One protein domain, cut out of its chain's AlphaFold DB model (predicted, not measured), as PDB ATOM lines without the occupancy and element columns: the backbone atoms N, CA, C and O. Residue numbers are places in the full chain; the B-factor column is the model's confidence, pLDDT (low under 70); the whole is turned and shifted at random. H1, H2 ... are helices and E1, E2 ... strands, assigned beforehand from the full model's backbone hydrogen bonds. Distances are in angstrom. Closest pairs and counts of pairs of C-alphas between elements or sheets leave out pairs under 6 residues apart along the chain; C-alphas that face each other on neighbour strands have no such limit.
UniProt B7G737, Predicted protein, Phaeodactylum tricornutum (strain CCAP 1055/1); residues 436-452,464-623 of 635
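This is residues 436 to 452 and 464 to 623 of the 635 residues of the protein "Predicted protein" of Phaeodactylum tricornutum (strain CCAP 1055/1) (UniProt B7G737). The domain has two lobes: the larger is a sheet of five strands, curled like part of a barrel, that wraps round H1 and also has H3 over the same face, and the smaller is a sheet of three strands with H5 packed over one face. A long excursion that holds H2 leaves the larger lobe after E3 and comes back to it at E4; its residues 520 to 534 stick out, as do residues 447 to 452. The printed part has 177 residues with six named helices and eight named strands, in the order E1 E2 H1 E3 H2 E4 H3 H4 E5 E6 E7 H5 E8 H6. The sheets run E3 E4 E2 E6 E5 and E7 E1 E8, both antiparallel throughout, and the class is mixed, helices and strands. The whole is only just compact, close to loose, with a radius of gyration of the C-alphas of 18.9 A, and it spans 64 by 44 by 29 A.

E1, residues 436 to 443, is the inner strand of a strongly twisted sheet with E7, residues 583 to 589, and E8, residues 610 to 614. N 439 and O 584 are 2.9 A apart, and N 440 and O 613 are 2.7 A apart, both within hydrogen-bond range. H5, residues 595 to 605, is on this sheet in two layers, a helix on one face; its closest C-alphas to E8 are those of Ser 603 and Val 612, 5.2 A apart. E7, H5 and E8 form a split strand-helix-strand unit, two strands running the same way with E1 between them, and its crossover is right-handed. In the larger sheet, E2, residues 469 to 473, has E4, residues 542 to 547, and E6, residues 571 to 577, as antiparallel neighbours; N 470 and O 545 are 2.8 A apart, and N 471 and O 576 are 2.9 A apart. The edge strands are E3, residues 494 to 500, and E5, residues 566 to 568. Between the antiparallel neighbours E3 and E4, N 498 and O 544 are within hydrogen-bond range at 2.9 A, and in the hairpin E5 and E6, N 566 and O 573 are within hydrogen-bond range at 2.8 A. E6 is staggered: it pairs with E5 over residues 571 to 573 and with E2 over 574 to 577. H1, residues 481 to 488, and H3, residues 550 to 556, are on the same face of this sheet. The sheet curls round H1, whose closest C-alphas to E3 are those of Ile 481 and Val 497, 6.6 A apart. E2, H1 and E3 form a second split unit, with E4 between the strands and a right-handed crossover. H3 has a height of 8.3 A over the sheet and runs along E2, at 3 degrees on the local plane. H4, residues 559 to 563, is only just at the sheet's level, at a height of 3.8 A. H2, residues 513 to 525, is on neither sheet. H6, residues 620 to 623, is close to H5 but not clearly touching, with the C-alphas of Gly 595 and Ile 623 6.4 A apart. In H1 to H5 every O i to N i+4 pair is within hydrogen-bond range; H6 is too short for such a pair.

E1 begins at C-alpha 436, (7.306, 123.811, 58.590), and is 21.9 A long from first to last C-alpha. E3 is 17.2 A long, H2 18.0 A, E4 16.4 A, E6 19.5 A, E7 16.3 A and H5 15.2 A. H2 begins at C-alpha 513, (-11.426, 119.577, 85.198), and H6 ends at C-alpha 623, (19.021, 121.389, 59.210).

The C-alphas farthest apart are those of Tyr 452 and Ala 514, at 65.6 A. Residues 453 to 463 are not printed, and C-alphas 452 and 464 are 20.3 A apart across the cut. The links E3 to H2 and H2 to E4 are long, with 12 and 16 residues. The mean pLDDT of the printed part is 81.1; 45 residues are under 70, among them residues 522 to 539 and 616 to 623.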
ATOM      1  N   HIS A 436       7.693 122.409  58.741       77.56
ATOM      2  CA  HIS A 436       7.306 123.811  58.590       77.56
ATOM      3  C   HIS A 436       8.585 124.630  58.573       77.56
ATOM      4  O   HIS A 436       9.364 124.551  59.528       77.56
ATOM      5  N   LEU A 437       8.796 125.384  57.503       83.19
ATOM      6  CA  LEU A 437       9.958 126.247  57.355       83.19
ATOM      7  C   LEU A 437       9.518 127.699  57.510       83.19
ATOM      8  O   LEU A 437       8.467 128.102  57.009       83.19
ATOM      9  N   VAL A 438      10.314 128.464  58.247       83.62
ATOM     10  CA  VAL A 438      10.143 129.910  58.372       83.62
ATOM     11  C   VAL A 438      11.309 130.563  57.672       83.62
ATOM     12  O   VAL A 438      12.461 130.226  57.939       83.62
ATOM     13  N   PHE A 439      10.992 131.497  56.794       89.06
ATOM     14  CA  PHE A 439      11.982 132.285  56.098       89.06
ATOM     15  C   PHE A 439      11.796 133.763  56.406       89.06
ATOM     16  O   PHE A 439      10.665 134.238  56.509       89.06
ATOM     17  N   ASP A 440      12.900 134.486  56.501       89.31
ATOM     18  CA  ASP A 440      12.918 135.934  56.427       89.31
ATOM     19  C   ASP A 440      12.955 136.343  54.942       89.31
ATOM     20  O   ASP A 440      13.799 135.890  54.172       89.31
ATOM     21  N   ALA A 441      12.006 137.170  54.524       89.06
ATOM     22  CA  ALA A 441      11.883 137.716  53.183       89.06
ATOM     23  C   ALA A 441      12.374 139.167  53.156       89.06
ATOM     24  O   ALA A 441      12.032 139.974  54.022       89.06
ATOM     25  N   MET A 442      13.161 139.491  52.137       86.62
ATOM     26  CA  MET A 442      13.728 140.806  51.879       86.62
ATOM     27  C   MET A 442      13.337 141.235  50.468       86.62
ATOM     28  O   MET A 442      13.703 140.584  49.489       86.62
ATOM     29  N   VAL A 443      12.581 142.325  50.364       84.25
ATOM     30  CA  VAL A 443      12.212 142.918  49.076       84.25
ATOM     31  C   VAL A 443      13.461 143.568  48.476       84.25
ATOM     32  O   VAL A 443      14.112 144.383  49.126       84.25
ATOM     33  N   LEU A 444      13.839 143.178  47.259       80.62
ATOM     34  CA  LEU A 444      15.084 143.625  46.625       80.62
ATOM     35  C   LEU A 444      14.963 145.012  45.977       80.62
ATOM     36  O   LEU A 444      15.972 145.700  45.842       80.62
ATOM     37  N   HIS A 445      13.749 145.445  45.618       69.56
ATOM     38  CA  HIS A 445      13.530 146.723  44.932       69.56
ATOM     39  C   HIS A 445      13.878 147.954  45.785       69.56
ATOM     40  O   HIS A 445      14.466 148.898  45.259       69.56
ATOM     41  N   GLU A 446      13.643 147.912  47.102       56.03
ATOM     42  CA  GLU A 446      13.977 149.024  48.013       56.03
ATOM     43  C   GLU A 446      15.492 149.270  48.122       56.03
ATOM     44  O   GLU A 446      15.922 150.401  48.320       56.03
ATOM     45  N   ALA A 447      16.324 148.241  47.929       51.09
ATOM     46  CA  ALA A 447      17.781 148.379  47.990       51.09
ATOM     47  C   ALA A 447      18.390 148.998  46.718       51.09
ATOM     48  O   ALA A 447      19.551 149.405  46.723       51.09
ATOM     49  N   THR A 448      17.634 149.044  45.616       51.16
ATOM     50  CA  THR A 448      18.127 149.509  44.309       51.16
ATOM     51  C   THR A 448      17.663 150.910  43.920       51.16
ATOM     52  O   THR A 448      18.305 151.534  43.075       51.16
ATOM     53  N   GLU A 449      16.593 151.437  44.523       51.16
ATOM     54  CA  GLU A 449      16.054 152.753  44.144       51.16
ATOM     55  C   GLU A 449      16.897 153.945  44.628       51.16
ATOM     56  O   GLU A 449      16.865 154.990  43.984       51.16
ATOM     57  N   GLU A 450      17.757 153.794  45.646       50.06
ATOM     58  CA  GLU A 450      18.720 154.854  46.017       50.06
ATOM     59  C   GLU A 450      19.795 155.114  44.939       50.06
ATOM     60  O   GLU A 450      20.486 156.129  44.992       50.06
ATOM     61  N   TRP A 451      19.942 154.237  43.935       48.31
ATOM     62  CA  TRP A 451      20.991 154.352  42.908       48.31
ATOM     63  C   TRP A 451      20.491 154.759  41.516       48.31
ATOM     64  O   TRP A 451      21.308 155.044  40.640       48.31
ATOM     65  N   TYR A 452      19.176 154.847  41.303       44.81
ATOM     66  CA  TYR A 452      18.594 155.194  40.004       44.81
ATOM     67  C   TYR A 452      17.564 156.325  40.123       44.81
ATOM     68  O   TYR A 452      16.416 156.193  39.706       44.81
ATOM     69  N   ARG A 464       0.290 148.974  44.517       52.44
ATOM     70  CA  ARG A 464      -0.104 149.717  45.712       52.44
ATOM     71  C   ARG A 464      -0.223 148.652  46.793       52.44
ATOM     72  O   ARG A 464      -1.043 147.747  46.594       52.44
ATOM     73  N   PRO A 465       0.634 148.671  47.834       56.53
ATOM     74  CA  PRO A 465       0.585 147.674  48.889       56.53
ATOM     75  C   PRO A 465      -0.859 147.662  49.326       56.53
ATOM     76  O   PRO A 465      -1.364 148.723  49.666       56.53
ATOM     77  N   SER A 466      -1.529 146.526  49.150       66.19
ATOM     78  CA  SER A 466      -2.981 146.398  49.248       66.19
ATOM     79  C   SER A 466      -3.462 147.182  50.463       66.19
ATOM     80  O   SER A 466      -3.283 146.712  51.589       66.19
ATOM     81  N   GLU A 467      -3.976 148.399  50.232       77.94
ATOM     82  CA  GLU A 467      -3.969 149.489  51.233       77.94
ATOM     83  C   GLU A 467      -4.886 149.200  52.425       77.94
ATOM     84  O   GLU A 467      -4.963 149.990  53.356       77.94
ATOM     85  N   ASN A 468      -5.531 148.036  52.412       93.44
ATOM     86  CA  ASN A 468      -6.486 147.586  53.393       93.44
ATOM     87  C   ASN A 468      -6.171 146.195  53.979       93.44
ATOM     88  O   ASN A 468      -7.024 145.639  54.669       93.44
ATOM     89  N   ILE A 469      -4.997 145.597  53.717       95.44
ATOM     90  CA  ILE A 469      -4.643 144.270  54.259       95.44
ATOM     91  C   ILE A 469      -3.753 144.391  55.500       95.44
ATOM     92  O   ILE A 469      -2.673 144.983  55.466       95.44
ATOM     93  N   VAL A 470      -4.190 143.762  56.591       95.50
ATOM     94  CA  VAL A 470      -3.478 143.679  57.869       95.50
ATOM     95  C   VAL A 470      -3.201 142.221  58.203       95.50
ATOM     96  O   VAL A 470      -4.098 141.381  58.184       95.50
ATOM     97  N   PHE A 471      -1.959 141.927  58.562       94.44
ATOM     98  CA  PHE A 471      -1.561 140.621  59.070       94.44
ATOM     99  C   PHE A 471      -1.630 140.622  60.594       94.44
ATOM    100  O   PHE A 471      -1.207 141.580  61.236       94.44
ATOM    101  N   VAL A 472      -2.134 139.546  61.188       94.88
ATOM    102  CA  VAL A 472      -2.191 139.377  62.642       94.88
ATOM    103  C   VAL A 472      -1.349 138.175  63.038       94.88
ATOM    104  O   VAL A 472      -1.678 137.039  62.703       94.88
ATOM    105  N   ASP A 473      -0.256 138.422  63.755       91.81
ATOM    106  CA  ASP A 473       0.665 137.389  64.238       91.81
ATOM    107  C   ASP A 473       0.286 136.909  65.651       91.81
ATOM    108  O   ASP A 473      -0.293 137.651  66.456       91.81
ATOM    109  N   ASN A 474       0.699 135.679  65.972       89.94
ATOM    110  CA  ASN A 474       0.597 135.040  67.285       89.94
ATOM    111  C   ASN A 474      -0.850 134.881  67.794       89.94
ATOM    112  O   ASN A 474      -1.134 135.103  68.978       89.94
ATOM    113  N   LEU A 475      -1.762 134.462  66.909       92.25
ATOM    114  CA  LEU A 475      -3.132 134.121  67.292       92.25
ATOM    115  C   LEU A 475      -3.148 132.888  68.221       92.25
ATOM    116  O   LEU A 475      -2.308 131.986  68.087       92.25
ATOM    117  N   PRO A 476      -4.094 132.807  69.175       90.81
ATOM    118  CA  PRO A 476      -4.420 131.566  69.874       90.81
ATOM    119  C   PRO A 476      -4.736 130.420  68.899       90.81
ATOM    120  O   PRO A 476      -5.315 130.642  67.840       90.81
ATOM    121  N   ILE A 477      -4.374 129.187  69.271       87.75
ATOM    122  CA  ILE A 477      -4.584 127.986  68.429       87.75
ATOM    123  C   ILE A 477      -6.072 127.750  68.136       87.75
ATOM    124  O   ILE A 477      -6.428 127.277  67.064       87.75
ATOM    125  N   ASP A 478      -6.909 128.104  69.103       87.38
ATOM    126  CA  ASP A 478      -8.359 127.961  69.153       87.38
ATOM    127  C   ASP A 478      -9.095 129.265  68.779       87.38
ATOM    128  O   ASP A 478     -10.262 129.446  69.130       87.38
ATOM    129  N   MET A 479      -8.411 130.205  68.114       93.25
ATOM    130  CA  MET A 479      -9.020 131.451  67.646       93.25
ATOM    131  C   MET A 479     -10.023 131.168  66.523       93.25
ATOM    132  O   MET A 479      -9.668 130.610  65.480       93.25
ATOM    133  N   SER A 480     -11.270 131.597  66.725       94.06
ATOM    134  CA  SER A 480     -12.324 131.523  65.708       94.06
ATOM    135  C   SER A 480     -12.334 132.765  64.813       94.06
ATOM    136  O   SER A 480     -11.912 133.840  65.235       94.06
ATOM    137  N   ILE A 481     -12.845 132.624  63.584       96.56
ATOM    138  CA  ILE A 481     -12.984 133.743  62.638       96.56
ATOM    139  C   ILE A 481     -13.882 134.834  63.233       96.56
ATOM    140  O   ILE A 481     -13.471 135.987  63.269       96.56
ATOM    141  N   SER A 482     -15.031 134.459  63.806       96.94
ATOM    142  CA  SER A 482     -15.974 135.402  64.421       96.94
ATOM    143  C   SER A 482     -15.376 136.161  65.608       96.94
ATOM    144  O   SER A 482     -15.613 137.349  65.764       96.94
ATOM    145  N   GLU A 483     -14.568 135.501  66.445       96.31
ATOM    146  CA  GLU A 483     -13.890 136.180  67.557       96.31
ATOM    147  C   GLU A 483     -12.846 137.179  67.052       96.31
ATOM    148  O   GLU A 483     -12.706 138.263  67.617       96.31
ATOM    149  N   LEU A 484     -12.116 136.834  65.988       97.12
ATOM    150  CA  LEU A 484     -11.146 137.737  65.379       97.12
ATOM    151  C   LEU A 484     -11.836 138.926  64.688       97.12
ATOM    152  O   LEU A 484     -11.369 140.058  64.828       97.12
ATOM    153  N   GLU A 485     -12.959 138.679  64.011       97.88
ATOM    154  CA  GLU A 485     -13.835 139.705  63.438       97.88
ATOM    155  C   GLU A 485     -14.352 140.658  64.518       97.88
ATOM    156  O   GLU A 485     -14.096 141.853  64.424       97.88
ATOM    157  N   ASP A 486     -14.963 140.153  65.594       97.69
ATOM    158  CA  ASP A 486     -15.498 140.965  66.700       97.69
ATOM    159  C   ASP A 486     -14.434 141.875  67.345       97.69
ATOM    160  O   ASP A 486     -14.724 142.985  67.813       97.69
ATOM    161  N   LEU A 487     -13.181 141.408  67.403       97.06
ATOM    162  CA  LEU A 487     -12.063 142.175  67.948       97.06
ATOM    163  C   LEU A 487     -11.669 143.344  67.038       97.06
ATOM    164  O   LEU A 487     -11.468 144.456  67.537       97.06
ATOM    165  N   TYR A 488     -11.565 143.102  65.730       97.69
ATOM    166  CA  TYR A 488     -11.078 144.083  64.754       97.69
ATOM    167  C   TYR A 488     -12.182 144.912  64.091       97.69
ATOM    168  O   TYR A 488     -11.890 145.979  63.556       97.69
ATOM    169  N   GLN A 489     -13.452 144.525  64.221       97.38
ATOM    170  CA  GLN A 489     -14.604 145.314  63.772       97.38
ATOM    171  C   GLN A 489     -14.674 146.684  64.467       97.38
ATOM    172  O   GLN A 489     -15.252 147.636  63.949       97.38
ATOM    173  N   ARG A 490     -14.035 146.821  65.638       96.44
ATOM    174  CA  ARG A 490     -13.882 148.102  66.350       96.44
ATOM    175  C   ARG A 490     -12.951 149.083  65.642       96.44
ATOM    176  O   ARG A 490     -13.039 150.276  65.905       96.44
ATOM    177  N   CYS A 491     -12.037 148.578  64.815       97.31
ATOM    178  CA  CYS A 491     -11.154 149.402  64.000       97.31
ATOM    179  C   CYS A 491     -11.903 149.917  62.767       97.31
ATOM    180  O   CYS A 491     -11.758 151.086  62.433       97.31
ATOM    181  N   GLY A 492     -12.735 149.081  62.138       97.31
ATOM    182  CA  GLY A 492     -13.579 149.434  60.995       97.31
ATOM    183  C   GLY A 492     -14.251 148.206  60.377       97.31
ATOM    184  O   GLY A 492     -14.104 147.092  60.884       97.31
ATOM    185  N   THR A 493     -14.979 148.399  59.277       97.75
ATOM    186  CA  THR A 493     -15.685 147.313  58.579       97.75
ATOM    187  C   THR A 493     -14.691 146.367  57.901       97.75
ATOM    188  O   THR A 493     -13.821 146.794  57.137       97.75
ATOM    189  N   LEU A 494     -14.807 145.069  58.195       97.88
ATOM    190  CA  LEU A 494     -13.974 144.014  57.615       97.88
ATOM    191  C   LEU A 494     -14.658 143.437  56.372       97.88
ATOM    192  O   LEU A 494     -15.810 143.016  56.434       97.88
ATOM    193  N   GLN A 495     -13.927 143.386  55.261       97.38
ATOM    194  CA  GLN A 495     -14.339 142.729  54.023       97.38
ATOM    195  C   GLN A 495     -14.115 141.214  54.091       97.38
ATOM    196  O   GLN A 495     -14.953 140.439  53.633       97.38
ATOM    197  N   SER A 496     -12.963 140.783  54.613       97.50
ATOM    198  CA  SER A 496     -12.645 139.362  54.753       97.50
ATOM    199  C   SER A 496     -11.701 139.099  55.924       97.50
ATOM    200  O   SER A 496     -10.846 139.923  56.263       97.50
ATOM    201  N   VAL A 497     -11.863 137.928  56.540       97.81
ATOM    202  CA  VAL A 497     -10.988 137.416  57.593       97.81
ATOM    203  C   VAL A 497     -10.617 135.980  57.267       97.81
ATOM    204  O   VAL A 497     -11.478 135.125  57.061       97.81
ATOM    205  N   GLN A 498      -9.317 135.702  57.236       96.44
ATOM    206  CA  GLN A 498      -8.792 134.367  56.986       96.44
ATOM    207  C   GLN A 498      -7.775 133.998  58.059       96.44
ATOM    208  O   GLN A 498      -6.840 134.748  58.319       96.44
ATOM    209  N   ILE A 499      -7.947 132.830  58.678       94.25
ATOM    210  CA  ILE A 499      -7.005 132.292  59.663       94.25
ATOM    211  C   ILE A 499      -6.275 131.107  59.041       94.25
ATOM    212  O   ILE A 499      -6.887 130.230  58.434       94.25
ATOM    213  N   PHE A 500      -4.963 131.073  59.223       89.31
ATOM    214  CA  PHE A 500      -4.083 130.043  58.691       89.31
ATOM    215  C   PHE A 500      -3.485 129.206  59.815       89.31
ATOM    216  O   PHE A 500      -3.381 129.649  60.959       89.31
ATOM    217  N   ASN A 501      -3.071 127.987  59.469       83.06
ATOM    218  CA  ASN A 501      -2.400 127.041  60.361       83.06
ATOM    219  C   ASN A 501      -3.197 126.722  61.631       83.06
ATOM    220  O   ASN A 501      -2.617 126.402  62.673       83.06
ATOM    221  N   GLN A 502      -4.529 126.799  61.554       82.25
ATOM    222  CA  GLN A 502      -5.378 126.302  62.625       82.25
ATOM    223  C   GLN A 502      -5.062 124.824  62.841       82.25
ATOM    224  O   GLN A 502      -5.068 124.018  61.912       82.25
ATOM    225  N   ARG A 503      -4.779 124.478  64.094       75.75
ATOM    226  CA  ARG A 503      -4.551 123.099  64.517       75.75
ATOM    227  C   ARG A 503      -5.660 122.692  65.471       75.75
ATOM    228  O   ARG A 503      -5.416 122.632  66.677       75.75
ATOM    229  N   PRO A 504      -6.880 122.444  64.955       69.31
ATOM    230  CA  PRO A 504      -7.994 122.000  65.785       69.31
ATOM    231  C   PRO A 504      -7.710 120.638  66.435       69.31
ATOM    232  O   PRO A 504      -8.306 120.299  67.446       69.31
ATOM    233  N   ASP A 505      -6.763 119.865  65.896       66.56
ATOM    234  CA  ASP A 505      -6.251 118.629  66.492       66.56
ATOM    235  C   ASP A 505      -5.409 118.869  67.757       66.56
ATOM    236  O   ASP A 505      -5.379 118.028  68.659       66.56
ATOM    237  N   LEU A 506      -4.711 120.006  67.824       65.81
ATOM    238  CA  LEU A 506      -3.957 120.443  69.001       65.81
ATOM    239  C   LEU A 506      -4.782 121.332  69.929       65.81
ATOM    240  O   LEU A 506      -4.321 121.626  71.040       65.81
ATOM    241  N   ASP A 507      -5.968 121.753  69.493       64.31
ATOM    242  CA  ASP A 507      -6.940 122.394  70.353       64.31
ATOM    243  C   ASP A 507      -7.442 121.349  71.359       64.31
ATOM    244  O   ASP A 507      -8.057 120.347  70.988       64.31
ATOM    245  N   PRO A 508      -7.164 121.523  72.660       57.59
ATOM    246  CA  PRO A 508      -7.633 120.576  73.654       57.59
ATOM    247  C   PRO A 508      -9.165 120.580  73.822       57.59
ATOM    248  O   PRO A 508      -9.672 119.799  74.633       57.59
ATOM    249  N   GLY A 509      -9.887 121.462  73.122       68.62
ATOM    250  CA  GLY A 509     -11.311 121.680  73.307       68.62
ATOM    251  C   GLY A 509     -11.622 122.159  74.732       68.62
ATOM    252  O   GLY A 509     -10.722 122.550  75.491       68.62
ATOM    253  N   PRO A 510     -12.898 122.119  75.156       65.25
ATOM    254  CA  PRO A 510     -13.261 122.347  76.548       65.25
ATOM    255  C   PRO A 510     -12.654 121.246  77.427       65.25
ATOM    256  O   PRO A 510     -13.198 120.155  77.595       65.25
ATOM    257  N   LEU A 511     -11.491 121.553  77.999       67.56
ATOM    258  CA  LEU A 511     -10.754 120.671  78.894       67.56
ATOM    259  C   LEU A 511     -11.633 120.265  80.081       67.56
ATOM    260  O   LEU A 511     -12.128 121.110  80.831       67.56
ATOM    261  N   ASN A 512     -11.745 118.962  80.333       81.00
ATOM    262  CA  ASN A 512     -12.346 118.478  81.571       81.00
ATOM    263  C   ASN A 512     -11.498 118.956  82.774       81.00
ATOM    264  O   ASN A 512     -10.275 119.095  82.675       81.00
ATOM    265  N   ARG A 513     -12.108 119.159  83.952       85.00
ATOM    266  CA  ARG A 513     -11.426 119.577  85.198       85.00
ATOM    267  C   ARG A 513     -10.192 118.725  85.528       85.00
ATOM    268  O   ARG A 513      -9.256 119.218  86.158       85.00
ATOM    269  N   ALA A 514     -10.177 117.452  85.132       82.81
ATOM    270  CA  ALA A 514      -9.012 116.574  85.261       82.81
ATOM    271  C   ALA A 514      -7.845 117.002  84.349       82.81
ATOM    272  O   ALA A 514      -6.735 117.206  84.832       82.81
ATOM    273  N   GLN A 515      -8.114 117.241  83.064       77.38
ATOM    274  CA  GLN A 515      -7.111 117.686  82.093       77.38
ATOM    275  C   GLN A 515      -6.606 119.102  82.407       77.38
ATOM    276  O   GLN A 515      -5.425 119.394  82.241       77.38
ATOM    277  N   LEU A 516      -7.477 119.965  82.941       77.44
ATOM    278  CA  LEU A 516      -7.107 121.280  83.472       77.44
ATOM    279  C   LEU A 516      -6.097 121.156  84.626       77.44
ATOM    280  O   LEU A 516      -5.071 121.836  84.618       77.44
ATOM    281  N   ARG A 517      -6.332 120.243  85.581       81.19
ATOM    282  CA  ARG A 517      -5.388 119.964  86.678       81.19
ATOM    283  C   ARG A 517      -4.069 119.377  86.179       81.19
ATOM    284  O   ARG A 517      -3.017 119.794  86.660       81.19
ATOM    285  N   ASP A 518      -4.101 118.484  85.196       76.62
ATOM    286  CA  ASP A 518      -2.885 117.920  84.602       76.62
ATOM    287  C   ASP A 518      -2.091 118.952  83.797       76.62
ATOM    288  O   ASP A 518      -0.863 118.988  83.882       76.62
ATOM    289  N   ARG A 519      -2.764 119.859  83.080       71.62
ATOM    290  CA  ARG A 519      -2.122 120.986  82.389       71.62
ATOM    291  C   ARG A 519      -1.439 121.918  83.386       71.62
ATOM    292  O   ARG A 519      -0.283 122.279  83.173       71.62
ATOM    293  N   VAL A 520      -2.108 122.250  84.491       75.06
ATOM    294  CA  VAL A 520      -1.516 123.039  85.584       75.06
ATOM    295  C   VAL A 520      -0.323 122.295  86.193       75.06
ATOM    296  O   VAL A 520       0.745 122.885  86.325       75.06
ATOM    297  N   LYS A 521      -0.427 120.987  86.464       78.38
ATOM    298  CA  LYS A 521       0.705 120.174  86.949       78.38
ATOM    299  C   LYS A 521       1.885 120.160  85.975       78.38
ATOM    300  O   LYS A 521       3.018 120.312  86.418       78.38
ATOM    301  N   ARG A 522       1.656 120.044  84.662       68.25
ATOM    302  CA  ARG A 522       2.726 120.110  83.644       68.25
ATOM    303  C   ARG A 522       3.345 121.507  83.543       68.25
ATOM    304  O   ARG A 522       4.557 121.636  83.377       68.25
ATOM    305  N   GLN A 523       2.546 122.563  83.689       63.91
ATOM    306  CA  GLN A 523       3.042 123.945  83.711       63.91
ATOM    307  C   GLN A 523       3.869 124.258  84.966       63.91
ATOM    308  O   GLN A 523       4.857 124.989  84.881       63.91
ATOM    309  N   VAL A 524       3.494 123.686  86.113       65.19
ATOM    310  CA  VAL A 524       4.191 123.864  87.396       65.19
ATOM    311  C   VAL A 524       5.401 122.924  87.522       65.19
ATOM    312  O   VAL A 524       6.411 123.308  88.102       65.19
ATOM    313  N   GLY A 525       5.360 121.728  86.923       55.34
ATOM    314  CA  GLY A 525       6.463 120.758  86.928       55.34
ATOM    315  C   GLY A 525       7.585 121.054  85.922       55.34
ATOM    316  O   GLY A 525       8.727 120.670  86.143       55.34
ATOM    317  N   SER A 526       7.309 121.799  84.847       50.47
ATOM    318  CA  SER A 526       8.299 122.181  83.817       50.47
ATOM    319  C   SER A 526       9.157 123.405  84.184       50.47
ATOM    320  O   SER A 526       9.754 124.054  83.326       50.47
ATOM    321  N   VAL A 527       9.272 123.741  85.475       46.94
ATOM    322  CA  VAL A 527      10.088 124.861  85.991       46.94
ATOM    323  C   VAL A 527      11.572 124.465  86.096       46.94
ATOM    324  O   VAL A 527      12.289 124.837  87.018       46.94
ATOM    325  N   SER A 528      12.089 123.758  85.094       51.97
ATOM    326  CA  SER A 528      13.514 123.809  84.780       51.97
ATOM    327  C   SER A 528      13.785 125.197  84.188       51.97
ATOM    328  O   SER A 528      13.591 125.454  82.999       51.97
ATOM    329  N   LEU A 529      14.204 126.142  85.037       54.06
ATOM    330  CA  LEU A 529      14.554 127.523  84.657       54.06
ATOM    331  C   LEU A 529      15.609 127.601  83.533       54.06
ATOM    332  O   LEU A 529      15.750 128.648  82.903       54.06
ATOM    333  N   ARG A 530      16.328 126.505  83.249       53.25
ATOM    334  CA  ARG A 530      17.285 126.414  82.135       53.25
ATOM    335  C   ARG A 530      16.640 126.093  80.783       53.25
ATOM    336  O   ARG A 530      17.173 126.546  79.779       53.25
ATOM    337  N   GLN A 531      15.494 125.409  80.741       52.34
ATOM    338  CA  GLN A 531      14.759 125.139  79.492       52.34
ATOM    339  C   GLN A 531      13.753 126.242  79.135       52.34
ATOM    340  O   GLN A 531      13.464 126.444  77.964       52.34
ATOM    341  N   LYS A 532      13.288 127.041  80.106       47.81
ATOM    342  CA  LYS A 532      12.352 128.158  79.850       47.81
ATOM    343  C   LYS A 532      12.921 129.327  79.031       47.81
ATOM    344  O   LYS A 532      12.154 130.202  78.645       47.81
ATOM    345  N   ARG A 533      14.235 129.375  78.771       45.19
ATOM    346  CA  ARG A 533      14.846 130.411  77.910       45.19
ATOM    347  C   ARG A 533      14.842 130.064  76.423       45.19
ATOM    348  O   ARG A 533      15.192 130.921  75.621       45.19
ATOM    349  N   TRP A 534      14.452 128.850  76.056       44.59
ATOM    350  CA  TRP A 534      14.402 128.426  74.664       44.59
ATOM    351  C   TRP A 534      12.953 128.511  74.207       44.59
ATOM    352  O   TRP A 534      12.130 127.666  74.542       44.59
ATOM    353  N   GLN A 535      12.668 129.673  73.613       45.88
ATOM    354  CA  GLN A 535      11.563 130.006  72.720       45.88
ATOM    355  C   GLN A 535      10.340 129.093  72.858       45.88
ATOM    356  O   GLN A 535      10.298 127.992  72.314       45.88
ATOM    357  N   ARG A 536       9.287 129.586  73.528       43.25
ATOM    358  CA  ARG A 536       7.955 129.074  73.195       43.25
ATOM    359  C   ARG A 536       7.824 129.243  71.679       43.25
ATOM    360  O   ARG A 536       8.004 130.383  71.240       43.25
ATOM    361  N   PRO A 537       7.560 128.180  70.902       47.88
ATOM    362  CA  PRO A 537       7.185 128.382  69.516       47.88
ATOM    363  C   PRO A 537       6.020 129.367  69.552       47.88
ATOM    364  O   PRO A 537       5.055 129.153  70.299       47.88
ATOM    365  N   ARG A 538       6.168 130.499  68.849       54.53
ATOM    366  CA  ARG A 538       5.016 131.353  68.550       54.53
ATOM    367  C   ARG A 538       3.954 130.410  68.013       54.53
ATOM    368  O   ARG A 538       4.288 129.505  67.243       54.53
ATOM    369  N   THR A 539       2.727 130.527  68.506       55.41
ATOM    370  CA  THR A 539       1.649 129.750  67.907       55.41
ATOM    371  C   THR A 539       1.661 130.124  66.429       55.41
ATOM    372  O   THR A 539       1.566 131.311  66.127       55.41
ATOM    373  N   PRO A 540       1.879 129.170  65.508       70.12
ATOM    374  CA  PRO A 540       2.097 129.483  64.097       70.12
ATOM    375  C   PRO A 540       0.796 129.919  63.409       70.12
ATOM    376  O   PRO A 540       0.733 129.921  62.187       70.12
ATOM    377  N   VAL A 541      -0.244 130.220  64.194       87.81
ATOM    378  CA  VAL A 541      -1.556 130.646  63.735       87.81
ATOM    379  C   VAL A 541      -1.484 132.144  63.502       87.81
ATOM    380  O   VAL A 541      -1.201 132.918  64.421       87.81
ATOM    381  N   TYR A 542      -1.732 132.533  62.264       90.81
ATOM    382  CA  TYR A 542      -1.780 133.920  61.831       90.81
ATOM    383  C   TYR A 542      -3.091 134.192  61.110       90.81
ATOM    384  O   TYR A 542      -3.740 133.283  60.587       90.81
ATOM    385  N   GLY A 543      -3.496 135.454  61.136       93.88
ATOM    386  CA  GLY A 543      -4.687 135.949  60.467       93.88
ATOM    387  C   GLY A 543      -4.315 136.927  59.366       93.88
ATOM    388  O   GLY A 543      -3.339 137.664  59.492       93.88
ATOM    389  N   ILE A 544      -5.116 136.952  58.312       95.50
ATOM    390  CA  ILE A 544      -5.159 138.039  57.341       95.50
ATOM    391  C   ILE A 544      -6.526 138.693  57.478       95.50
ATOM    392  O   ILE A 544      -7.552 138.011  57.467       95.50
ATOM    393  N   LEU A 545      -6.518 140.010  57.636       97.12
ATOM    394  CA  LEU A 545      -7.698 140.853  57.699       97.12
ATOM    395  C   LEU A 545      -7.673 141.787  56.499       97.12
ATOM    396  O   LEU A 545      -6.670 142.458  56.268       97.12
ATOM    397  N   GLN A 546      -8.774 141.860  55.768       97.31
ATOM    398  CA  GLN A 546      -8.970 142.843  54.714       97.31
ATOM    399  C   GLN A 546     -10.072 143.799  55.149       97.31
ATOM    400  O   GLN A 546     -11.195 143.370  55.402       97.31
ATOM    401  N   PHE A 547      -9.756 145.085  55.253       97.56
ATOM    402  CA  PHE A 547     -10.725 146.128  55.569       97.56
ATOM    403  C   PHE A 547     -11.418 146.631  54.299       97.56
ATOM    404  O   PHE A 547     -10.824 146.680  53.220       97.56
ATOM    405  N   GLU A 548     -12.684 147.012  54.427       96.62
ATOM    406  CA  GLU A 548     -13.390 147.726  53.360       96.62
ATOM    407  C   GLU A 548     -12.901 149.183  53.294       96.62
ATOM    408  O   GLU A 548     -12.564 149.690  52.222       96.62
ATOM    409  N   ASP A 549     -12.742 149.802  54.468       95.31
ATOM    410  CA  ASP A 549     -12.374 151.208  54.623       95.31
ATOM    411  C   ASP A 549     -10.891 151.403  54.977       95.31
ATOM    412  O   ASP A 549     -10.323 150.709  55.829       95.31
ATOM    413  N   SER A 550     -10.277 152.441  54.400       94.88
ATOM    414  CA  SER A 550      -8.887 152.821  54.697       94.88
ATOM    415  C   SER A 550      -8.699 153.335  56.131       94.88
ATOM    416  O   SER A 550      -7.630 153.158  56.720       94.88
ATOM    417  N   ASP A 551      -9.740 153.915  56.733       96.50
ATOM    418  CA  ASP A 551      -9.731 154.324  58.141       96.50
ATOM    419  C   ASP A 551      -9.667 153.111  59.076       96.50
ATOM    420  O   ASP A 551      -8.914 153.122  60.054       96.50
ATOM    421  N   GLY A 552     -10.373 152.028  58.724       96.81
ATOM    422  CA  GLY A 552     -10.329 150.763  59.454       96.81
ATOM    423  C   GLY A 552      -8.941 150.136  59.447       96.81
ATOM    424  O   GLY A 552      -8.411 149.765  60.498       96.81
ATOM    425  N   TYR A 553      -8.312 150.127  58.272       96.88
ATOM    426  CA  TYR A 553      -6.920 149.725  58.115       96.88
ATOM    427  C   TYR A 553      -5.977 150.571  58.980       96.88
ATOM    428  O   TYR A 553      -5.207 150.017  59.765       96.88
ATOM    429  N   ARG A 554      -6.060 151.908  58.902       95.88
ATOM    430  CA  ARG A 554      -5.202 152.820  59.681       95.88
ATOM    431  C   ARG A 554      -5.339 152.595  61.185       95.88
ATOM    432  O   ARG A 554      -4.327 152.563  61.878       95.88
ATOM    433  N   ALA A 555      -6.562 152.390  61.678       97.44
ATOM    434  CA  ALA A 555      -6.817 152.102  63.084       97.44
ATOM    435  C   ALA A 555      -6.253 150.737  63.516       97.44
ATOM    436  O   ALA A 555      -5.654 150.626  64.585       97.44
ATOM    437  N   ALA A 556      -6.396 149.698  62.687       97.06
ATOM    438  CA  ALA A 556      -5.878 148.357  62.974       97.06
ATOM    439  C   ALA A 556      -4.340 148.280  62.960       97.06
ATOM    440  O   ALA A 556      -3.746 147.400  63.592       97.06
ATOM    441  N   VAL A 557      -3.716 149.210  62.243       95.81
ATOM    442  CA  VAL A 557      -2.276 149.345  62.014       95.81
ATOM    443  C   VAL A 557      -1.638 150.409  62.923       95.81
ATOM    444  O   VAL A 557      -0.453 150.721  62.786       95.81
ATOM    445  N   ASP A 558      -2.386 150.943  63.887       96.56
ATOM    446  CA  ASP A 558      -1.852 151.891  64.862       96.56
ATOM    447  C   ASP A 558      -0.626 151.320  65.599       96.56
ATOM    448  O   ASP A 558      -0.555 150.126  65.923       96.56
ATOM    449  N   ASP A 559       0.346 152.181  65.902       92.31
ATOM    450  CA  ASP A 559       1.612 151.769  66.516       92.31
ATOM    451  C   ASP A 559       1.400 151.115  67.888       92.31
ATOM    452  O   ASP A 559       2.186 150.247  68.292       92.31
ATOM    453  N   SER A 560       0.298 151.441  68.576       93.44
ATOM    454  CA  SER A 560      -0.112 150.779  69.816       93.44
ATOM    455  C   SER A 560      -0.420 149.294  69.591       93.44
ATOM    456  O   SER A 560       0.084 148.437  70.323       93.44
ATOM    457  N   LEU A 561      -1.201 148.967  68.554       93.25
ATOM    458  CA  LEU A 561      -1.575 147.591  68.205       93.25
ATOM    459  C   LEU A 561      -0.421 146.818  67.558       93.25
ATOM    460  O   LEU A 561      -0.309 145.607  67.740       93.25
ATOM    461  N   ARG A 562       0.484 147.502  66.857       92.00
ATOM    462  CA  ARG A 562       1.692 146.876  66.297       92.00
ATOM    463  C   ARG A 562       2.713 146.523  67.380       92.00
ATOM    464  O   ARG A 562       3.265 145.421  67.400       92.00
ATOM    465  N   THR A 563       2.949 147.446  68.312       85.00
ATOM    466  CA  THR A 563       3.992 147.305  69.341       85.00
ATOM    467  C   THR A 563       3.533 146.424  70.499       85.00
ATOM    468  O   THR A 563       4.212 145.457  70.872       85.00
ATOM    469  N   PHE A 564       2.379 146.755  71.082       89.12
ATOM    470  CA  PHE A 564       1.861 146.079  72.271       89.12
ATOM    471  C   PHE A 564       0.918 144.936  71.916       89.12
ATOM    472  O   PHE A 564       0.930 143.908  72.598       89.12
ATOM    473  N   GLY A 565       0.167 145.082  70.825       91.31
ATOM    474  CA  GLY A 565      -0.808 144.086  70.419       91.31
ATOM    475  C   GLY A 565      -2.092 144.100  71.240       91.31
ATOM    476  O   GLY A 565      -2.266 144.883  72.173       91.31
ATOM    477  N   ILE A 566      -2.987 143.176  70.905       93.44
ATOM    478  CA  ILE A 566      -4.200 142.874  71.665       93.44
ATOM    479  C   ILE A 566      -3.943 141.598  72.460       93.44
ATOM    480  O   ILE A 566      -3.533 140.580  71.907       93.44
ATOM    481  N   VAL A 567      -4.181 141.623  73.772       92.62
ATOM    482  CA  VAL A 567      -4.008 140.429  74.610       92.62
ATOM    483  C   VAL A 567      -5.307 139.630  74.647       92.62
ATOM    484  O   VAL A 567      -6.221 139.959  75.399       92.62
ATOM    485  N   VAL A 568      -5.361 138.526  73.901       91.00
ATOM    486  CA  VAL A 568      -6.498 137.593  73.895       91.00
ATOM    487  C   VAL A 568      -6.112 136.325  74.636       91.00
ATOM    488  O   VAL A 568      -5.123 135.680  74.309       91.00
ATOM    489  N   ARG A 569      -6.852 135.961  75.690       87.00
ATOM    490  CA  ARG A 569      -6.600 134.734  76.481       87.00
ATOM    491  C   ARG A 569      -5.144 134.596  76.970       87.00
ATOM    492  O   ARG A 569      -4.629 133.488  77.106       87.00
ATOM    493  N   LYS A 570      -4.486 135.719  77.296       85.38
ATOM    494  CA  LYS A 570      -3.055 135.819  77.681       85.38
ATOM    495  C   LYS A 570      -2.054 135.621  76.528       85.38
ATOM    496  O   LYS A 570      -0.863 135.459  76.793       85.38
ATOM    497  N   HIS A 571      -2.511 135.651  75.280       85.06
ATOM    498  CA  HIS A 571      -1.682 135.675  74.078       85.06
ATOM    499  C   HIS A 571      -1.653 137.098  73.504       85.06
ATOM    500  O   HIS A 571      -2.710 137.622  73.159       85.06
ATOM    501  N   PRO A 572      -0.481 137.756  73.443       90.12
ATOM    502  CA  PRO A 572      -0.357 139.051  72.786       90.12
ATOM    503  C   PRO A 572      -0.354 138.853  71.267       90.12
ATOM    504  O   PRO A 572       0.597 138.294  70.725       90.12
ATOM    505  N   MET A 573      -1.409 139.295  70.596       93.50
ATOM    506  CA  MET A 573      -1.560 139.250  69.140       93.50
ATOM    507  C   MET A 573      -1.108 140.578  68.552       93.50
ATOM    508  O   MET A 573      -1.447 141.615  69.115       93.50
ATOM    509  N   ARG A 574      -0.363 140.579  67.449       93.69
ATOM    510  CA  ARG A 574       0.186 141.818  66.873       93.69
ATOM    511  C   ARG A 574      -0.319 142.043  65.466       93.69
ATOM    512  O   ARG A 574      -0.212 141.138  64.648       93.69
ATOM    513  N   SER A 575      -0.777 143.259  65.192       95.62
ATOM    514  CA  SER A 575      -1.031 143.711  63.826       95.62
ATOM    515  C   SER A 575       0.294 144.029  63.127       95.62
ATOM    516  O   SER A 575       1.196 144.605  63.733       95.62
ATOM    517  N   ILE A 576       0.414 143.679  61.853       93.44
ATOM    518  CA  ILE A 576       1.570 143.923  60.990       93.44
ATOM    519  C   ILE A 576       1.032 144.451  59.659       93.44
ATOM    520  O   ILE A 576       0.040 143.938  59.134       93.44
ATOM    521  N   ARG A 577       1.665 145.492  59.114       93.25
ATOM    522  CA  ARG A 577       1.310 146.011  57.786       93.25
ATOM    523  C   ARG A 577       1.663 144.983  56.728       93.25
ATOM    524  O   ARG A 577       2.703 144.339  56.840       93.25
ATOM    525  N   ALA A 578       0.876 144.905  55.660       88.88
ATOM    526  CA  ALA A 578       1.247 144.086  54.508       88.88
ATOM    527  C   ALA A 578       2.646 144.439  53.971       88.88
ATOM    528  O   ALA A 578       3.432 143.545  53.679       88.88
ATOM    529  N   SER A 579       2.996 145.729  53.951       85.25
ATOM    530  CA  SER A 579       4.314 146.214  53.524       85.25
ATOM    531  C   SER A 579       5.465 145.844  54.467       85.25
ATOM    532  O   SER A 579       6.619 145.894  54.072       85.25
ATOM    533  N   GLU A 580       5.181 145.500  55.723       87.19
ATOM    534  CA  GLU A 580       6.198 145.183  56.737       87.19
ATOM    535  C   GLU A 580       6.347 143.679  56.965       87.19
ATOM    536  O   GLU A 580       7.055 143.242  57.878       87.19
ATOM    537  N   MET A 581       5.647 142.866  56.175       85.06
ATOM    538  CA  MET A 581       5.725 141.422  56.284       85.06
ATOM    539  C   MET A 581       7.067 140.936  55.735       85.06
ATOM    540  O   MET A 581       7.238 140.702  54.546       85.06
ATOM    541  N   THR A 582       8.020 140.739  56.638       85.56
ATOM    542  CA  THR A 582       9.358 140.224  56.325       85.56
ATOM    543  C   THR A 582       9.482 138.726  56.562       85.56
ATOM    544  O   THR A 582      10.589 138.212  56.624       85.56
ATOM    545  N   ARG A 583       8.375 137.999  56.763       85.75
ATOM    546  CA  ARG A 583       8.413 136.575  57.124       85.75
ATOM    547  C   ARG A 583       7.469 135.745  56.286       85.75
ATOM    548  O   ARG A 583       6.283 136.047  56.213       85.75
ATOM    549  N   LEU A 584       7.990 134.653  55.744       84.50
ATOM    550  CA  LEU A 584       7.242 133.649  55.006       84.50
ATOM    551  C   LEU A 584       7.174 132.365  55.825       84.50
ATOM    552  O   LEU A 584       8.193 131.808  56.234       84.50
ATOM    553  N   TYR A 585       5.955 131.889  56.048       81.88
ATOM    554  CA  TYR A 585       5.688 130.609  56.690       81.88
ATOM    555  C   TYR A 585       5.299 129.612  55.606       81.88
ATOM    556  O   TYR A 585       4.266 129.776  54.958       81.88
ATOM    557  N   VAL A 586       6.125 128.589  55.400       85.12
ATOM    558  CA  VAL A 586       5.858 127.542  54.412       85.12
ATOM    559  C   VAL A 586       5.513 126.250  55.131       85.12
ATOM    560  O   VAL A 586       6.295 125.717  55.923       85.12
ATOM    561  N   GLU A 587       4.316 125.749  54.849       82.31
ATOM    562  CA  GLU A 587       3.805 124.502  55.400       82.31
ATOM    563  C   GLU A 587       3.930 123.342  54.416       82.31
ATOM    564  O   GLU A 587       4.112 123.529  53.216       82.31
ATOM    565  N   SER A 588       3.766 122.124  54.937       82.94
ATOM    566  CA  SER A 588       3.704 120.899  54.136       82.94
ATOM    567  C   SER A 588       4.947 120.652  53.278       82.94
ATOM    568  O   SER A 588       4.854 120.017  52.227       82.94
ATOM    569  N   VAL A 589       6.122 121.104  53.733       84.00
ATOM    570  CA  VAL A 589       7.376 120.856  53.016       84.00
ATOM    571  C   VAL A 589       7.642 119.344  53.016       84.00
ATOM    572  O   VAL A 589       7.668 118.738  54.101       84.00
ATOM    573  N   PRO A 590       7.801 118.714  51.832       84.88
ATOM    574  CA  PRO A 590       8.074 117.288  51.728       84.88
ATOM    575  C   PRO A 590       9.310 116.905  52.537       84.88
ATOM    576  O   PRO A 590      10.349 117.568  52.472       84.88
ATOM    577  N   ALA A 591       9.219 115.811  53.292       81.75
ATOM    578  CA  ALA A 591      10.393 115.279  53.963       81.75
ATOM    579  C   ALA A 591      11.401 114.790  52.915       81.75
ATOM    580  O   ALA A 591      11.033 114.067  51.990       81.75
ATOM    581  N   GLY A 592      12.664 115.180  53.073       85.31
ATOM    582  CA  GLY A 592      13.752 114.812  52.164       85.31
ATOM    583  C   GLY A 592      14.361 115.988  51.407       85.31
ATOM    584  O   GLY A 592      15.479 115.847  50.929       85.31
ATOM    585  N   ILE A 593      13.692 117.145  51.359       86.94
ATOM    586  CA  ILE A 593      14.275 118.373  50.801       86.94
ATOM    587  C   ILE A 593      14.983 119.137  51.932       86.94
ATOM    588  O   ILE A 593      14.323 119.524  52.903       86.94
ATOM    589  N   PRO A 594      16.309 119.352  51.859       86.56
ATOM    590  CA  PRO A 594      17.022 120.206  52.803       86.56
ATOM    591  C   PRO A 594      16.453 121.628  52.806       86.56
ATOM    592  O   PRO A 594      16.154 122.190  51.756       86.56
ATOM    593  N   GLY A 595      16.347 122.250  53.985       86.31
ATOM    594  CA  GLY A 595      15.805 123.613  54.101       86.31
ATOM    595  C   GLY A 595      16.565 124.655  53.267       86.31
ATOM    596  O   GLY A 595      15.948 125.584  52.766       86.31
ATOM    597  N   ILE A 596      17.873 124.457  53.064       88.06
ATOM    598  CA  ILE A 596      18.733 125.317  52.229       88.06
ATOM    599  C   ILE A 596      18.383 125.178  50.741       88.06
ATOM    600  O   ILE A 596      18.340 126.169  50.017       88.06
ATOM    601  N   ASP A 597      18.094 123.962  50.280       90.25
ATOM    602  CA  ASP A 597      17.702 123.736  48.886       90.25
ATOM    603  C   ASP A 597      16.323 124.352  48.633       90.25
ATOM    604  O   ASP A 597      16.097 124.989  47.606       90.25
ATOM    605  N   PHE A 598      15.423 124.242  49.616       91.12
ATOM    606  CA  PHE A 598      14.121 124.898  49.567       91.12
ATOM    607  C   PHE A 598      14.242 126.431  49.585       91.12
ATOM    608  O   PHE A 598      13.557 127.095  48.812       91.12
ATOM    609  N   GLU A 599      15.131 126.995  50.414       92.56
ATOM    610  CA  GLU A 599      15.473 128.427  50.422       92.56
ATOM    611  C   GLU A 599      15.921 128.890  49.034       92.56
ATOM    612  O   GLU A 599      15.409 129.880  48.510       92.56
ATOM    613  N   TYR A 600      16.846 128.148  48.420       92.06
ATOM    614  CA  TYR A 600      17.358 128.454  47.091       92.06
ATOM    615  C   TYR A 600      16.246 128.400  46.040       92.06
ATOM    616  O   TYR A 600      16.081 129.358  45.286       92.06
ATOM    617  N   MET A 601      15.449 127.328  46.013       93.56
ATOM    618  CA  MET A 601      14.327 127.183  45.080       93.56
ATOM    619  C   MET A 601      13.304 128.313  45.228       93.56
ATOM    620  O   MET A 601      12.901 128.913  44.230       93.56
ATOM    621  N   LEU A 602      12.910 128.626  46.464       92.75
ATOM    622  CA  LEU A 602      11.934 129.671  46.755       92.75
ATOM    623  C   LEU A 602      12.474 131.054  46.374       92.75
ATOM    624  O   LEU A 602      11.771 131.836  45.740       92.75
ATOM    625  N   SER A 603      13.745 131.325  46.672       92.44
ATOM    626  CA  SER A 603      14.424 132.550  46.244       92.44
ATOM    627  C   SER A 603      14.536 132.671  44.726       92.44
ATOM    628  O   SER A 603      14.463 133.776  44.208       92.44
ATOM    629  N   GLN A 604      14.733 131.578  43.985       92.38
ATOM    630  CA  GLN A 604      14.745 131.640  42.518       92.38
ATOM    631  C   GLN A 604      13.354 131.924  41.950       92.38
ATOM    632  O   GLN A 604      13.246 132.673  40.984       92.38
ATOM    633  N   LEU A 605      12.306 131.366  42.559       93.69
ATOM    634  CA  LEU A 605      10.925 131.580  42.127       93.69
ATOM    635  C   LEU A 605      10.454 133.022  42.361       93.69
ATOM    636  O   LEU A 605       9.691 133.549  41.561       93.69
ATOM    637  N   LEU A 606      10.900 133.641  43.454       90.06
ATOM    638  CA  LEU A 606      10.486 134.988  43.852       90.06
ATOM    639  C   LEU A 606      11.388 136.104  43.296       90.06
ATOM    640  O   LEU A 606      11.129 137.287  43.522       90.06
ATOM    641  N   LYS A 607      12.439 135.755  42.546       86.44
ATOM    642  CA  LYS A 607      13.259 136.732  41.823       86.44
ATOM    643  C   LYS A 607      12.491 137.338  40.641       86.44
ATOM    644  O   LYS A 607      11.765 136.620  39.959       86.44
ATOM    645  N   PRO A 608      12.728 138.624  40.320       83.75
ATOM    646  CA  PRO A 608      13.736 139.513  40.913       83.75
ATOM    647  C   PRO A 608      13.275 140.259  42.178       83.75
ATOM    648  O   PRO A 608      14.054 141.024  42.732       83.75
ATOM    649  N   GLU A 609      12.037 140.060  42.626       83.81
ATOM    650  CA  GLU A 609      11.362 140.970  43.555       83.81
ATOM    651  C   GLU A 609      11.720 140.714  45.022       83.81
ATOM    652  O   GLU A 609      11.928 141.659  45.787       83.81
ATOM    653  N   VAL A 610      11.812 139.445  45.426       87.69
ATOM    654  CA  VAL A 610      11.997 139.058  46.828       87.69
ATOM    655  C   VAL A 610      13.105 138.019  46.952       87.69
ATOM    656  O   VAL A 610      13.107 136.983  46.290       87.69
ATOM    657  N   PHE A 611      14.048 138.290  47.851       90.56
ATOM    658  CA  PHE A 611      15.012 137.314  48.333       90.56
ATOM    659  C   PHE A 611      14.516 136.707  49.640       90.56
ATOM    660  O   PHE A 611      13.989 137.413  50.496       90.56
ATOM    661  N   VAL A 612      14.695 135.403  49.813       91.81
ATOM    662  CA  VAL A 612      14.176 134.678  50.970       91.81
ATOM    663  C   VAL A 612      15.305 133.894  51.620       91.81
ATOM    664  O   VAL A 612      16.012 133.159  50.939       91.81
ATOM    665  N   SER A 613      15.469 134.033  52.936       92.12
ATOM    666  CA  SER A 613      16.497 133.340  53.707       92.12
ATOM    667  C   SER A 613      15.905 132.540  54.854       92.12
ATOM    668  O   SER A 613      14.994 133.007  55.528       92.12
ATOM    669  N   LEU A 614      16.384 131.319  55.087       89.31
ATOM    670  CA  LEU A 614      15.871 130.470  56.155       89.31
ATOM    671  C   LEU A 614      16.174 131.100  57.526       89.31
ATOM    672  O   LEU A 614      17.323 131.441  57.817       89.31
ATOM    673  N   ASP A 615      15.158 131.228  58.388       82.69
ATOM    674  CA  ASP A 615      15.323 131.822  59.719       82.69
ATOM    675  C   ASP A 615      16.308 130.973  60.542       82.69
ATOM    676  O   ASP A 615      16.029 129.836  60.933       82.69
ATOM    677  N   VAL A 616      17.474 131.553  60.839       67.81
ATOM    678  CA  VAL A 616      18.575 130.934  61.602       67.81
ATOM    679  C   VAL A 616      18.134 130.538  63.021       67.81
ATOM    680  O   VAL A 616      18.803 129.740  63.690       67.81
ATOM    681  N   GLY A 617      17.019 131.100  63.500       66.69
ATOM    682  CA  GLY A 617      16.372 130.755  64.757       66.69
ATOM    683  C   GLY A 617      15.647 129.408  64.749       66.69
ATOM    684  O   GLY A 617      15.454 128.844  65.829       66.69
ATOM    685  N   GLN A 618      15.283 128.862  63.583       62.53
ATOM    686  CA  GLN A 618      14.766 127.499  63.502       62.53
ATOM    687  C   GLN A 618      15.902 126.510  63.775       62.53
ATOM    688  O   GLN A 618      16.940 126.505  63.118       62.53
ATOM    689  N   ASP A 619      15.709 125.717  64.829       51.66
ATOM    690  CA  ASP A 619      16.677 124.803  65.427       51.66
ATOM    691  C   ASP A 619      17.598 124.143  64.387       51.66
ATOM    692  O   ASP A 619      17.152 123.407  63.503       51.66
ATOM    693  N   LYS A 620      18.916 124.344  64.526       50.22
ATOM    694  CA  LYS A 620      19.939 123.752  63.642       50.22
ATOM    695  C   LYS A 620      19.817 122.224  63.537       50.22
ATOM    696  O   LYS A 620      20.313 121.640  62.581       50.22
ATOM    697  N   SER A 621      19.147 121.565  64.483       45.34
ATOM    698  CA  SER A 621      18.841 120.131  64.435       45.34
ATOM    699  C   SER A 621      17.833 119.728  63.354       45.34
ATOM    700  O   SER A 621      17.806 118.561  62.998       45.34
ATOM    701  N   ALA A 622      17.013 120.645  62.828       47.59
ATOM    702  CA  ALA A 622      16.189 120.372  61.646       47.59
ATOM    703  C   ALA A 622      17.016 120.434  60.346       47.59
ATOM    704  O   ALA A 622      16.697 119.749  59.380       47.59
ATOM    705  N   ILE A 623      18.099 121.220  60.346       47.56
ATOM    706  CA  ILE A 623      19.021 121.389  59.210       47.56
ATOM    707  C   ILE A 623      20.030 120.229  59.144       47.56
ATOM    708  O   ILE A 623      20.428 119.801  58.063       47.56
TER     709      ILE A 623